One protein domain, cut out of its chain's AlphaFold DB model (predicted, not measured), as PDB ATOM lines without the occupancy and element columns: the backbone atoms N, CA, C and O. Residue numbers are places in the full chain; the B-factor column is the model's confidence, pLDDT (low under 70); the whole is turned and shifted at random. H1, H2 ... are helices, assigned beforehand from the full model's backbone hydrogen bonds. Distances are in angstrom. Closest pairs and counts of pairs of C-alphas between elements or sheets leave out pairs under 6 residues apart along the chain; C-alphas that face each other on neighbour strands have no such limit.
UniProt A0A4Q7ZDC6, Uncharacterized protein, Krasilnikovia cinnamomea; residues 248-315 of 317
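AT A GLANCE: This is residues 248 to 315 of the 317 residues of an uncharacterized protein of Krasilnikovia cinnamomea (UniProt A0A4Q7ZDC6). Picture a compact helical ball with the last helix, H5, as its core and the other four helices packed round it. H1 and H2 run roughly along H5, and the helical hairpin of H3 and H4 crosses H5 steeply on the side away from H1. The 68 printed residues hold five named helices, H1 to H5 in order along the chain, and no named strand; the class is all helix. The whole is compact, with a radius of gyration of the C-alphas of 10.7 A, and a rounded outline spanning 26 by 25 by 21 A.

IN THESE COORDINATES: Find C-alpha 248 at (52.898, 21.952, -54.410); from there H1 runs through residues 248 to 259, 16.2 A from first to last C-alpha. Next look at H2, residues 264 to 274, 15.3 A long. C-alpha 278 at (39.332, 26.962, -33.237) begins H3, residues 278 to 290, the longest helix by residues at 18.4 A. H4 follows with residues 294 to 301, 10.9 A. H5 takes residues 305 to 314, 14.5 A, and ends at C-alpha 314, (30.015, 27.046, -48.587).

HOW THE PARTS SIT: Begin at H5, the hub, which touches the four other helices. H1 touches it at a shallow tilt of 19 degrees, the same way; look at the closest C-alphas, those of Ala 253 and Lys 306, 4.9 A apart. H2 touches H5 opposite ways, at a shallow tilt of 33 degrees, only just short of steep; the closest C-alphas are those of Ala 270 and Ala 312, 5.1 A apart. H3 touches H5 with residues 284 to 288 alone, at a steep tilt of 67 degrees, only just short of about perpendicular; the closest C-alphas, of Ala 284 and Ala 311, are 6.1 A apart. H4 touches H5 at a steep tilt of 62 degrees, with the C-alphas of Leu 300 and Ala 307 closest at 5.1 A. H3 and H4 form a helical hairpin, opposite ways at 5 degrees, with the C-alphas of Val 285 and Ala 297 closest at 4.6 A. H2 and H3 only just touch, with 3 pairs of C-alphas within 8 A, and only at the corner; the closest C-alphas are those of Leu 273 and Ile 281, 6.0 A apart. H1 and H2 are close but not clearly touching, with the C-alphas of Cys 257 and Ala 270 closest at 7.7 A. H1 is apart from H3 and H4, and H2 from H4. In H1, H2, H3, H4 and H5 every O i to N i+4 pair is within hydrogen-bond range.

THE WHOLE: The two C-alphas farthest apart, those of Glu 248 and Val 290, are 30.5 A apart. The printed part has no cut, and the four links between helices are tight. The mean pLDDT of the printed part is 87.4; look for low confidence at residues 259 to 261, which are under 70.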
ATOM      1  N   GLU A 248      53.733  21.693 -53.224       85.62
ATOM      2  CA  GLU A 248      52.898  21.952 -54.410       85.62
ATOM      3  C   GLU A 248      51.395  21.759 -54.138       85.62
ATOM      4  O   GLU A 248      50.550  22.492 -54.666       85.62
ATOM      5  N   GLU A 249      51.056  20.825 -53.246       84.75
ATOM      6  CA  GLU A 249      49.681  20.590 -52.811       84.75
ATOM      7  C   GLU A 249      49.111  21.789 -52.042       84.75
ATOM      8  O   GLU A 249      47.998  22.235 -52.341       84.75
ATOM      9  N   THR A 250      49.883  22.358 -51.110       85.81
ATOM     10  CA  THR A 250      49.528  23.579 -50.376       85.81
ATOM     11  C   THR A 250      49.256  24.732 -51.329       85.81
ATOM     12  O   THR A 250      48.258  25.434 -51.181       85.81
ATOM     13  N   ILE A 251      50.106  24.929 -52.335       88.75
ATOM     14  CA  ILE A 251      49.938  26.028 -53.297       88.75
ATOM     15  C   ILE A 251      48.686  25.834 -54.125       88.75
ATOM     16  O   ILE A 251      47.923  26.777 -54.266       88.75
ATOM     17  N   THR A 252      48.427  24.618 -54.603       86.44
ATOM     18  CA  THR A 252      47.201  24.309 -55.350       86.44
ATOM     19  C   THR A 252      45.954  24.586 -54.502       86.44
ATOM     20  O   THR A 252      44.960  25.127 -54.987       86.44
ATOM     21  N   ALA A 253      45.996  24.262 -53.206       83.69
ATOM     22  CA  ALA A 253      44.906  24.571 -52.284       83.69
ATOM     23  C   ALA A 253      44.711  26.086 -52.093       83.69
ATOM     24  O   ALA A 253      43.581  26.576 -52.114       83.69
ATOM     25  N   LEU A 254      45.804  26.837 -51.942       86.56
ATOM     26  CA  LEU A 254      45.770  28.293 -51.797       86.56
ATOM     27  C   LEU A 254      45.377  29.004 -53.098       86.56
ATOM     28  O   LEU A 254      44.685  30.019 -53.047       86.56
ATOM     29  N   ASP A 255      45.731  28.445 -54.251       88.19
ATOM     30  CA  ASP A 255      45.325  28.945 -55.560       88.19
ATOM     31  C   ASP A 255      43.810  28.848 -55.732       88.19
ATOM     32  O   ASP A 255      43.161  29.811 -56.135       88.19
ATOM     33  N   ASN A 256      43.207  27.741 -55.286       81.94
ATOM     34  CA  ASN A 256      41.753  27.614 -55.231       81.94
ATOM     35  C   ASN A 256      41.118  28.673 -54.314       81.94
ATOM     36  O   ASN A 256      40.083  29.234 -54.669       81.94
ATOM     37  N   CYS A 257      41.734  29.009 -53.171       79.06
ATOM     38  CA  CYS A 257      41.275  30.122 -52.325       79.06
ATOM     39  C   CYS A 257      41.374  31.480 -53.038       79.06
ATOM     40  O   CYS A 257      40.494  32.325 -52.865       79.06
ATOM     41  N   ALA A 258      42.435  31.703 -53.817       78.69
ATOM     42  CA  ALA A 258      42.666  32.949 -54.540       78.69
ATOM     43  C   ALA A 258      41.706  33.118 -55.730       78.69
ATOM     44  O   ALA A 258      41.148  34.199 -55.923       78.69
ATOM     45  N   TYR A 259      41.483  32.048 -56.501       62.94
ATOM     46  CA  TYR A 259      40.649  32.043 -57.707       62.94
ATOM     47  C   TYR A 259      39.155  31.875 -57.454       62.94
ATOM     48  O   TYR A 259      38.366  32.228 -58.331       62.94
ATOM     49  N   ALA A 260      38.731  31.372 -56.290       59.09
ATOM     50  CA  ALA A 260      37.328  31.038 -56.027       59.09
ATOM     51  C   ALA A 260      36.344  32.224 -56.080       59.09
ATOM     52  O   ALA A 260      35.174  32.042 -55.754       59.09
ATOM     53  N   SER A 261      36.765  33.426 -56.499       61.91
ATOM     54  CA  SER A 261      35.927  34.628 -56.522       61.91
ATOM     55  C   SER A 261      35.236  34.813 -55.173       61.91
ATOM     56  O   SER A 261      34.055  35.152 -55.103       61.91
ATOM     57  N   LEU A 262      35.974  34.524 -54.092       73.56
ATOM     58  CA  LEU A 262      35.459  34.650 -52.741       73.56
ATOM     59  C   LEU A 262      34.993  36.088 -52.556       73.56
ATOM     60  O   LEU A 262      35.728  37.044 -52.826       73.56
ATOM     61  N   SER A 263      33.770  36.247 -52.065       82.19
ATOM     62  CA  SER A 263      33.322  37.554 -51.602       82.19
ATOM     63  C   SER A 263      34.290  38.073 -50.523       82.19
ATOM     64  O   SER A 263      34.920  37.274 -49.818       82.19
ATOM     65  N   PRO A 264      34.400  39.399 -50.308       83.81
ATOM     66  CA  PRO A 264      35.276  39.955 -49.272       83.81
ATOM     67  C   PRO A 264      35.060  39.342 -47.883       83.81
ATOM     68  O   PRO A 264      35.976  39.288 -47.065       83.81
ATOM     69  N   ALA A 265      33.843  38.881 -47.609       85.81
ATOM     70  CA  ALA A 265      33.474  38.257 -46.358       85.81
ATOM     71  C   ALA A 265      33.924  36.785 -46.259       85.81
ATOM     72  O   ALA A 265      34.515  36.405 -45.248       85.81
ATOM     73  N   GLN A 266      33.784  36.003 -47.333       86.62
ATOM     74  CA  GLN A 266      34.346  34.649 -47.418       86.62
ATOM     75  C   GLN A 266      35.880  34.664 -47.377       86.62
ATOM     76  O   GLN A 266      36.484  33.814 -46.733       86.62
ATOM     77  N   ALA A 267      36.526  35.664 -47.986       84.06
ATOM     78  CA  ALA A 267      37.976  35.836 -47.896       84.06
ATOM     79  C   ALA A 267      38.440  36.129 -46.455       84.06
ATOM     80  O   ALA A 267      39.451  35.590 -46.008       84.06
ATOM     81  N   ARG A 268      37.687  36.945 -45.695       86.00
ATOM     82  CA  ARG A 268      37.945  37.155 -44.258       86.00
ATOM     83  C   ARG A 268      37.800  35.855 -43.474       86.00
ATOM     84  O   ARG A 268      38.674  35.537 -42.676       86.00
ATOM     85  N   LEU A 269      36.737  35.095 -43.725       88.75
ATOM     86  CA  LEU A 269      36.522  33.803 -43.084       88.75
ATOM     87  C   LEU A 269      37.653  32.811 -43.400       88.75
ATOM     88  O   LEU A 269      38.214  32.233 -42.475       88.75
ATOM     89  N   ALA A 270      38.037  32.665 -44.674       87.44
ATOM     90  CA  ALA A 270      39.161  31.827 -45.095       87.44
ATOM     91  C   ALA A 270      40.445  32.206 -44.351       87.44
ATOM     92  O   ALA A 270      41.144  31.340 -43.835       87.44
ATOM     93  N   ARG A 271      40.722  33.510 -44.225       87.44
ATOM     94  CA  ARG A 271      41.872  34.013 -43.469       87.44
ATOM     95  C   ARG A 271      41.831  33.594 -41.997       87.44
ATOM     96  O   ARG A 271      42.862  33.202 -41.465       87.44
ATOM     97  N   HIS A 272      40.673  33.663 -41.343       89.56
ATOM     98  CA  HIS A 272      40.535  33.229 -39.951       89.56
ATOM     99  C   HIS A 272      40.664  31.709 -39.780       89.56
ATOM    100  O   HIS A 272      41.289  31.256 -38.824       89.56
ATOM    101  N   LEU A 273      40.125  30.928 -40.720       90.06
ATOM    102  CA  LEU A 273      40.288  29.473 -40.734       90.06
ATOM    103  C   LEU A 273      41.764  29.085 -40.913       90.06
ATOM    104  O   LEU A 273      42.265  28.242 -40.177       90.06
ATOM    105  N   LEU A 274      42.485  29.754 -41.819       86.12
ATOM    106  CA  LEU A 274      43.924  29.543 -42.033       86.12
ATOM    107  C   LEU A 274      44.785  29.980 -40.845       86.12
ATOM    108  O   LEU A 274      45.838  29.397 -40.613       86.12
ATOM    109  N   ALA A 275      44.333  30.977 -40.082       86.81
ATOM    110  CA  ALA A 275      44.973  31.393 -38.838       86.81
ATOM    111  C   ALA A 275      44.729  30.415 -37.671       86.81
ATOM    112  O   ALA A 275      45.257  30.633 -36.582       86.81
ATOM    113  N   GLY A 276      43.936  29.355 -37.872       88.50
ATOM    114  CA  GLY A 276      43.687  28.340 -36.852       88.50
ATOM    115  C   GLY A 276      42.664  28.747 -35.789       88.50
ATOM    116  O   GLY A 276      42.737  28.255 -34.665       88.50
ATOM    117  N   ASP A 277      41.718  29.646 -36.092       92.81
ATOM    118  CA  ASP A 277      40.668  30.016 -35.131       92.81
ATOM    119  C   ASP A 277      39.768  28.808 -34.815       92.81
ATOM    120  O   ASP A 277      38.868  28.452 -35.581       92.81
ATOM    121  N   ALA A 278      40.001  28.189 -33.656       92.94
ATOM    122  CA  ALA A 278      39.332  26.962 -33.237       92.94
ATOM    123  C   ALA A 278      37.799  27.085 -33.186       92.94
ATOM    124  O   ALA A 278      37.095  26.113 -33.465       92.94
ATOM    125  N   ARG A 279      37.260  28.270 -32.861       93.62
ATOM    126  CA  ARG A 279      35.804  28.482 -32.803       93.62
ATOM    127  C   ARG A 279      35.202  28.487 -34.203       93.62
ATOM    128  O   ARG A 279      34.170  27.851 -34.439       93.62
ATOM    129  N   LEU A 280      35.852  29.183 -35.132       93.12
ATOM    130  CA  LEU A 280      35.409  29.236 -36.523       93.12
ATOM    131  C   LEU A 280      35.598  27.894 -37.226       93.12
ATOM    132  O   LEU A 280      34.703  27.481 -37.960       93.12
ATOM    133  N   ILE A 281      36.687  27.178 -36.938       94.75
ATOM    134  CA  ILE A 281      36.903  25.811 -37.422       94.75
ATOM    135  C   ILE A 281      35.773  24.901 -36.939       94.75
ATOM    136  O   ILE A 281      35.126  24.268 -37.766       94.75
ATOM    137  N   GLY A 282      35.456  24.886 -35.640       94.31
ATOM    138  CA  GLY A 282      34.360  24.059 -35.116       94.31
ATOM    139  C   GLY A 282      33.005  24.375 -35.762       94.31
ATOM    140  O   GLY A 282      32.237  23.466 -36.091       94.31
ATOM    141  N   THR A 283      32.739  25.658 -36.023       94.69
ATOM    142  CA  THR A 283      31.512  26.105 -36.704       94.69
ATOM    143  C   THR A 283      31.475  25.635 -38.159       94.69
ATOM    144  O   THR A 283      30.475  25.074 -38.607       94.69
ATOM    145  N   ALA A 284      32.574  25.821 -38.891       93.81
ATOM    146  CA  ALA A 284      32.699  25.425 -40.289       93.81
ATOM    147  C   ALA A 284      32.606  23.902 -40.464       93.81
ATOM    148  O   ALA A 284      31.889  23.432 -41.342       93.81
ATOM    149  N   VAL A 285      33.257  23.136 -39.586       96.25
ATOM    150  CA  VAL A 285      33.181  21.671 -39.520       96.25
ATOM    151  C   VAL A 285      31.737  21.205 -39.340       96.25
ATOM    152  O   VAL A 285      31.239  20.438 -40.160       96.25
ATOM    153  N   THR A 286      31.038  21.725 -38.323       95.50
ATOM    154  CA  THR A 286      29.625  21.381 -38.069       95.50
ATOM    155  C   THR A 286      28.763  21.689 -39.293       95.50
ATOM    156  O   THR A 286      27.867  20.928 -39.655       95.50
ATOM    157  N   ARG A 287      29.036  22.810 -39.971       93.50
ATOM    158  CA  ARG A 287      28.278  23.207 -41.157       93.50
ATOM    159  C   ARG A 287      28.532  22.291 -42.350       93.50
ATOM    160  O   ARG A 287      27.573  21.942 -43.031       93.50
ATOM    161  N   LEU A 288      29.782  21.906 -42.593       94.00
ATOM    162  CA  LEU A 288      30.138  20.946 -43.639       94.00
ATOM    163  C   LEU A 288      29.452  19.596 -43.403       94.00
ATOM    164  O   LEU A 288      28.880  19.041 -44.334       94.00
ATOM    165  N   GLU A 289      29.405  19.121 -42.158       95.88
ATOM    166  CA  GLU A 289      28.697  17.882 -41.805       95.88
ATOM    167  C   GLU A 289      27.195  17.968 -42.099       95.88
ATOM    168  O   GLU A 289      26.633  17.046 -42.684       95.88
ATOM    169  N   VAL A 290      26.555  19.099 -41.782       95.81
ATOM    170  CA  VAL A 290      25.137  19.341 -42.112       95.81
ATOM    171  C   VAL A 290      24.888  19.359 -43.626       95.81
ATOM    172  O   VAL A 290      23.801  18.997 -44.070       95.81
ATOM    173  N   LEU A 291      25.878  19.761 -44.424       94.94
ATOM    174  CA  LEU A 291      25.806  19.769 -45.888       94.94
ATOM    175  C   LEU A 291      26.164  18.413 -46.526       94.94
ATOM    176  O   LEU A 291      26.098  18.293 -47.745       94.94
ATOM    177  N   GLY A 292      26.512  17.397 -45.727       95.62
ATOM    178  CA  GLY A 292      26.920  16.072 -46.207       95.62
ATOM    179  C   GLY A 292      28.405  15.953 -46.573       95.62
ATOM    180  O   GLY A 292      28.836  14.904 -47.040       95.62
ATOM    181  N   GLU A 293      29.207  16.987 -46.319       95.38
ATOM    182  CA  GLU A 293      30.640  17.055 -46.637       95.38
ATOM    183  C   GLU A 293      31.504  16.536 -45.467       95.38
ATOM    184  O   GLU A 293      32.424  17.206 -44.988       95.38
ATOM    185  N   SER A 294      31.189  15.342 -44.950       95.38
ATOM    186  CA  SER A 294      31.822  14.793 -43.736       95.38
ATOM    187  C   SER A 294      33.329  14.547 -43.884       95.38
ATOM    188  O   SER A 294      34.075  14.731 -42.922       95.38
ATOM    189  N   GLU A 295      33.799  14.180 -45.079       94.44
ATOM    190  CA  GLU A 295      35.232  13.995 -45.347       94.44
ATOM    191  C   GLU A 295      35.985  15.330 -45.265       94.44
ATOM    192  O   GLU A 295      36.998  15.439 -44.572       94.44
ATOM    193  N   ALA A 296      35.458  16.382 -45.899       91.81
ATOM    194  CA  ALA A 296      36.046  17.714 -45.821       91.81
ATOM    195  C   ALA A 296      36.033  18.253 -44.383       91.81
ATOM    196  O   ALA A 296      36.989  18.899 -43.961       91.81
ATOM    197  N   ALA A 297      34.987  17.958 -43.608       93.50
ATOM    198  CA  ALA A 297      34.913  18.329 -42.200       93.50
ATOM    199  C   ALA A 297      36.007  17.645 -41.356       93.50
ATOM    200  O   ALA A 297      36.620  18.296 -40.511       93.50
ATOM    201  N   ALA A 298      36.287  16.358 -41.590       93.88
ATOM    202  CA  ALA A 298      37.397  15.655 -40.943       93.88
ATOM    203  C   ALA A 298      38.750  16.281 -41.316       93.88
ATOM    204  O   ALA A 298      39.505  16.677 -40.430       93.88
ATOM    205  N   ARG A 299      38.993  16.502 -42.612       91.75
ATOM    206  CA  ARG A 299      40.220  17.138 -43.120       91.75
ATOM    207  C   ARG A 299      40.409  18.563 -42.581       91.75
ATOM    208  O   ARG A 299      41.520  18.961 -42.247       91.75
ATOM    209  N   LEU A 300      39.328  19.326 -42.409       91.88
ATOM    210  CA  LEU A 300      39.383  20.666 -41.818       91.88
ATOM    211  C   LEU A 300      39.823  20.640 -40.345       91.88
ATOM    212  O   LEU A 300      40.553  21.535 -39.922       91.88
ATOM    213  N   ARG A 301      39.426  19.621 -39.564       92.06
ATOM    214  CA  ARG A 301      39.905  19.441 -38.176       92.06
ATOM    215  C   ARG A 301      41.408  19.174 -38.122       92.06
ATOM    216  O   ARG A 301      42.063  19.590 -37.173       92.06
ATOM    217  N   GLU A 302      41.934  18.510 -39.144       90.75
ATOM    218  CA  GLU A 302      43.360  18.213 -39.306       90.75
ATOM    219  C   GLU A 302      44.154  19.403 -39.877       90.75
ATOM    220  O   GLU A 302      45.380  19.354 -39.948       90.75
ATOM    221  N   GLY A 303      43.476  20.495 -40.249       85.19
ATOM    222  CA  GLY A 303      44.105  21.692 -40.807       85.19
ATOM    223  C   GLY A 303      44.400  21.606 -42.308       85.19
ATOM    224  O   GLY A 303      45.250  22.350 -42.803       85.19
ATOM    225  N   ASP A 304      43.711  20.728 -43.041       86.81
ATOM    226  CA  ASP A 304      43.851  20.606 -44.493       86.81
ATOM    227  C   ASP A 304      43.375  21.882 -45.211       86.81
ATOM    228  O   ASP A 304      42.232  22.335 -45.084       86.81
ATOM    229  N   LEU A 305      44.262  22.449 -46.024       81.88
ATOM    230  CA  LEU A 305      44.039  23.699 -46.741       81.88
ATOM    231  C   LEU A 305      42.957  23.600 -47.823       81.88
ATOM    232  O   LEU A 305      42.244  24.578 -48.062       81.88
ATOM    233  N   LYS A 306      42.792  22.436 -48.465       82.56
ATOM    234  CA  LYS A 306      41.730  22.214 -49.460       82.56
ATOM    235  C   LYS A 306      40.360  22.285 -48.792       82.56
ATOM    236  O   LYS A 306      39.432  22.878 -49.344       82.56
ATOM    237  N   ALA A 307      40.254  21.744 -47.578       85.94
ATOM    238  CA  ALA A 307      39.031  21.811 -46.791       85.94
ATOM    239  C   ALA A 307      38.713  23.248 -46.343       85.94
ATOM    240  O   ALA A 307      37.545  23.638 -46.338       85.94
ATOM    241  N   VAL A 308      39.731  24.072 -46.055       85.94
ATOM    242  CA  VAL A 308      39.539  25.497 -45.731       85.94
ATOM    243  C   VAL A 308      38.934  26.274 -46.904       85.94
ATOM    244  O   VAL A 308      37.988  27.040 -46.705       85.94
ATOM    245  N   ALA A 309      39.433  26.059 -48.126       81.19
ATOM    246  CA  ALA A 309      38.903  26.704 -49.332       81.19
ATOM    247  C   ALA A 309      37.417  26.375 -49.544       81.19
ATOM    248  O   ALA A 309      36.588  27.261 -49.776       81.19
ATOM    249  N   LEU A 310      37.077  25.088 -49.421       85.81
ATOM    250  CA  LEU A 310      35.711  24.597 -49.564       85.81
ATOM    251  C   LEU A 310      34.794  25.168 -48.475       85.81
ATOM    252  O   LEU A 310      33.721  25.689 -48.789       85.81
ATOM    253  N   ALA A 311      35.236  25.130 -47.216       87.12
ATOM    254  CA  ALA A 311      34.502  25.670 -46.075       87.12
ATOM    255  C   ALA A 311      34.182  27.158 -46.255       87.12
ATOM    256  O   ALA A 311      33.033  27.570 -46.096       87.12
ATOM    257  N   ALA A 312      35.177  27.960 -46.644       86.38
ATOM    258  CA  ALA A 312      34.993  29.389 -46.861       86.38
ATOM    259  C   ALA A 312      33.978  29.690 -47.973       86.38
ATOM    260  O   ALA A 312      33.239  30.667 -47.876       86.38
ATOM    261  N   ARG A 313      33.902  28.846 -49.010       84.38
ATOM    262  CA  ARG A 313      32.951  29.008 -50.118       84.38
ATOM    263  C   ARG A 313      31.515  28.642 -49.732       84.38
ATOM    264  O   ARG A 313      30.585  29.305 -50.179       84.38
ATOM    265  N   LEU A 314      31.334  27.589 -48.936       86.88
ATOM    266  CA  LEU A 314      30.015  27.046 -48.587       86.88
ATOM    267  C   LEU A 314      29.347  27.744 -47.396       86.88
ATOM    268  O   LEU A 314      28.169  27.503 -47.131       86.88
ATOM    269  N   MET A 315      30.072  28.601 -46.678       82.44
ATOM    270  CA  MET A 315      29.510  29.401 -45.593       82.44
ATOM    271  C   MET A 315      28.725  30.590 -46.178       82.44
ATOM    272  O   MET A 315      29.331  31.472 -46.795       82.44
TER     273      MET A 315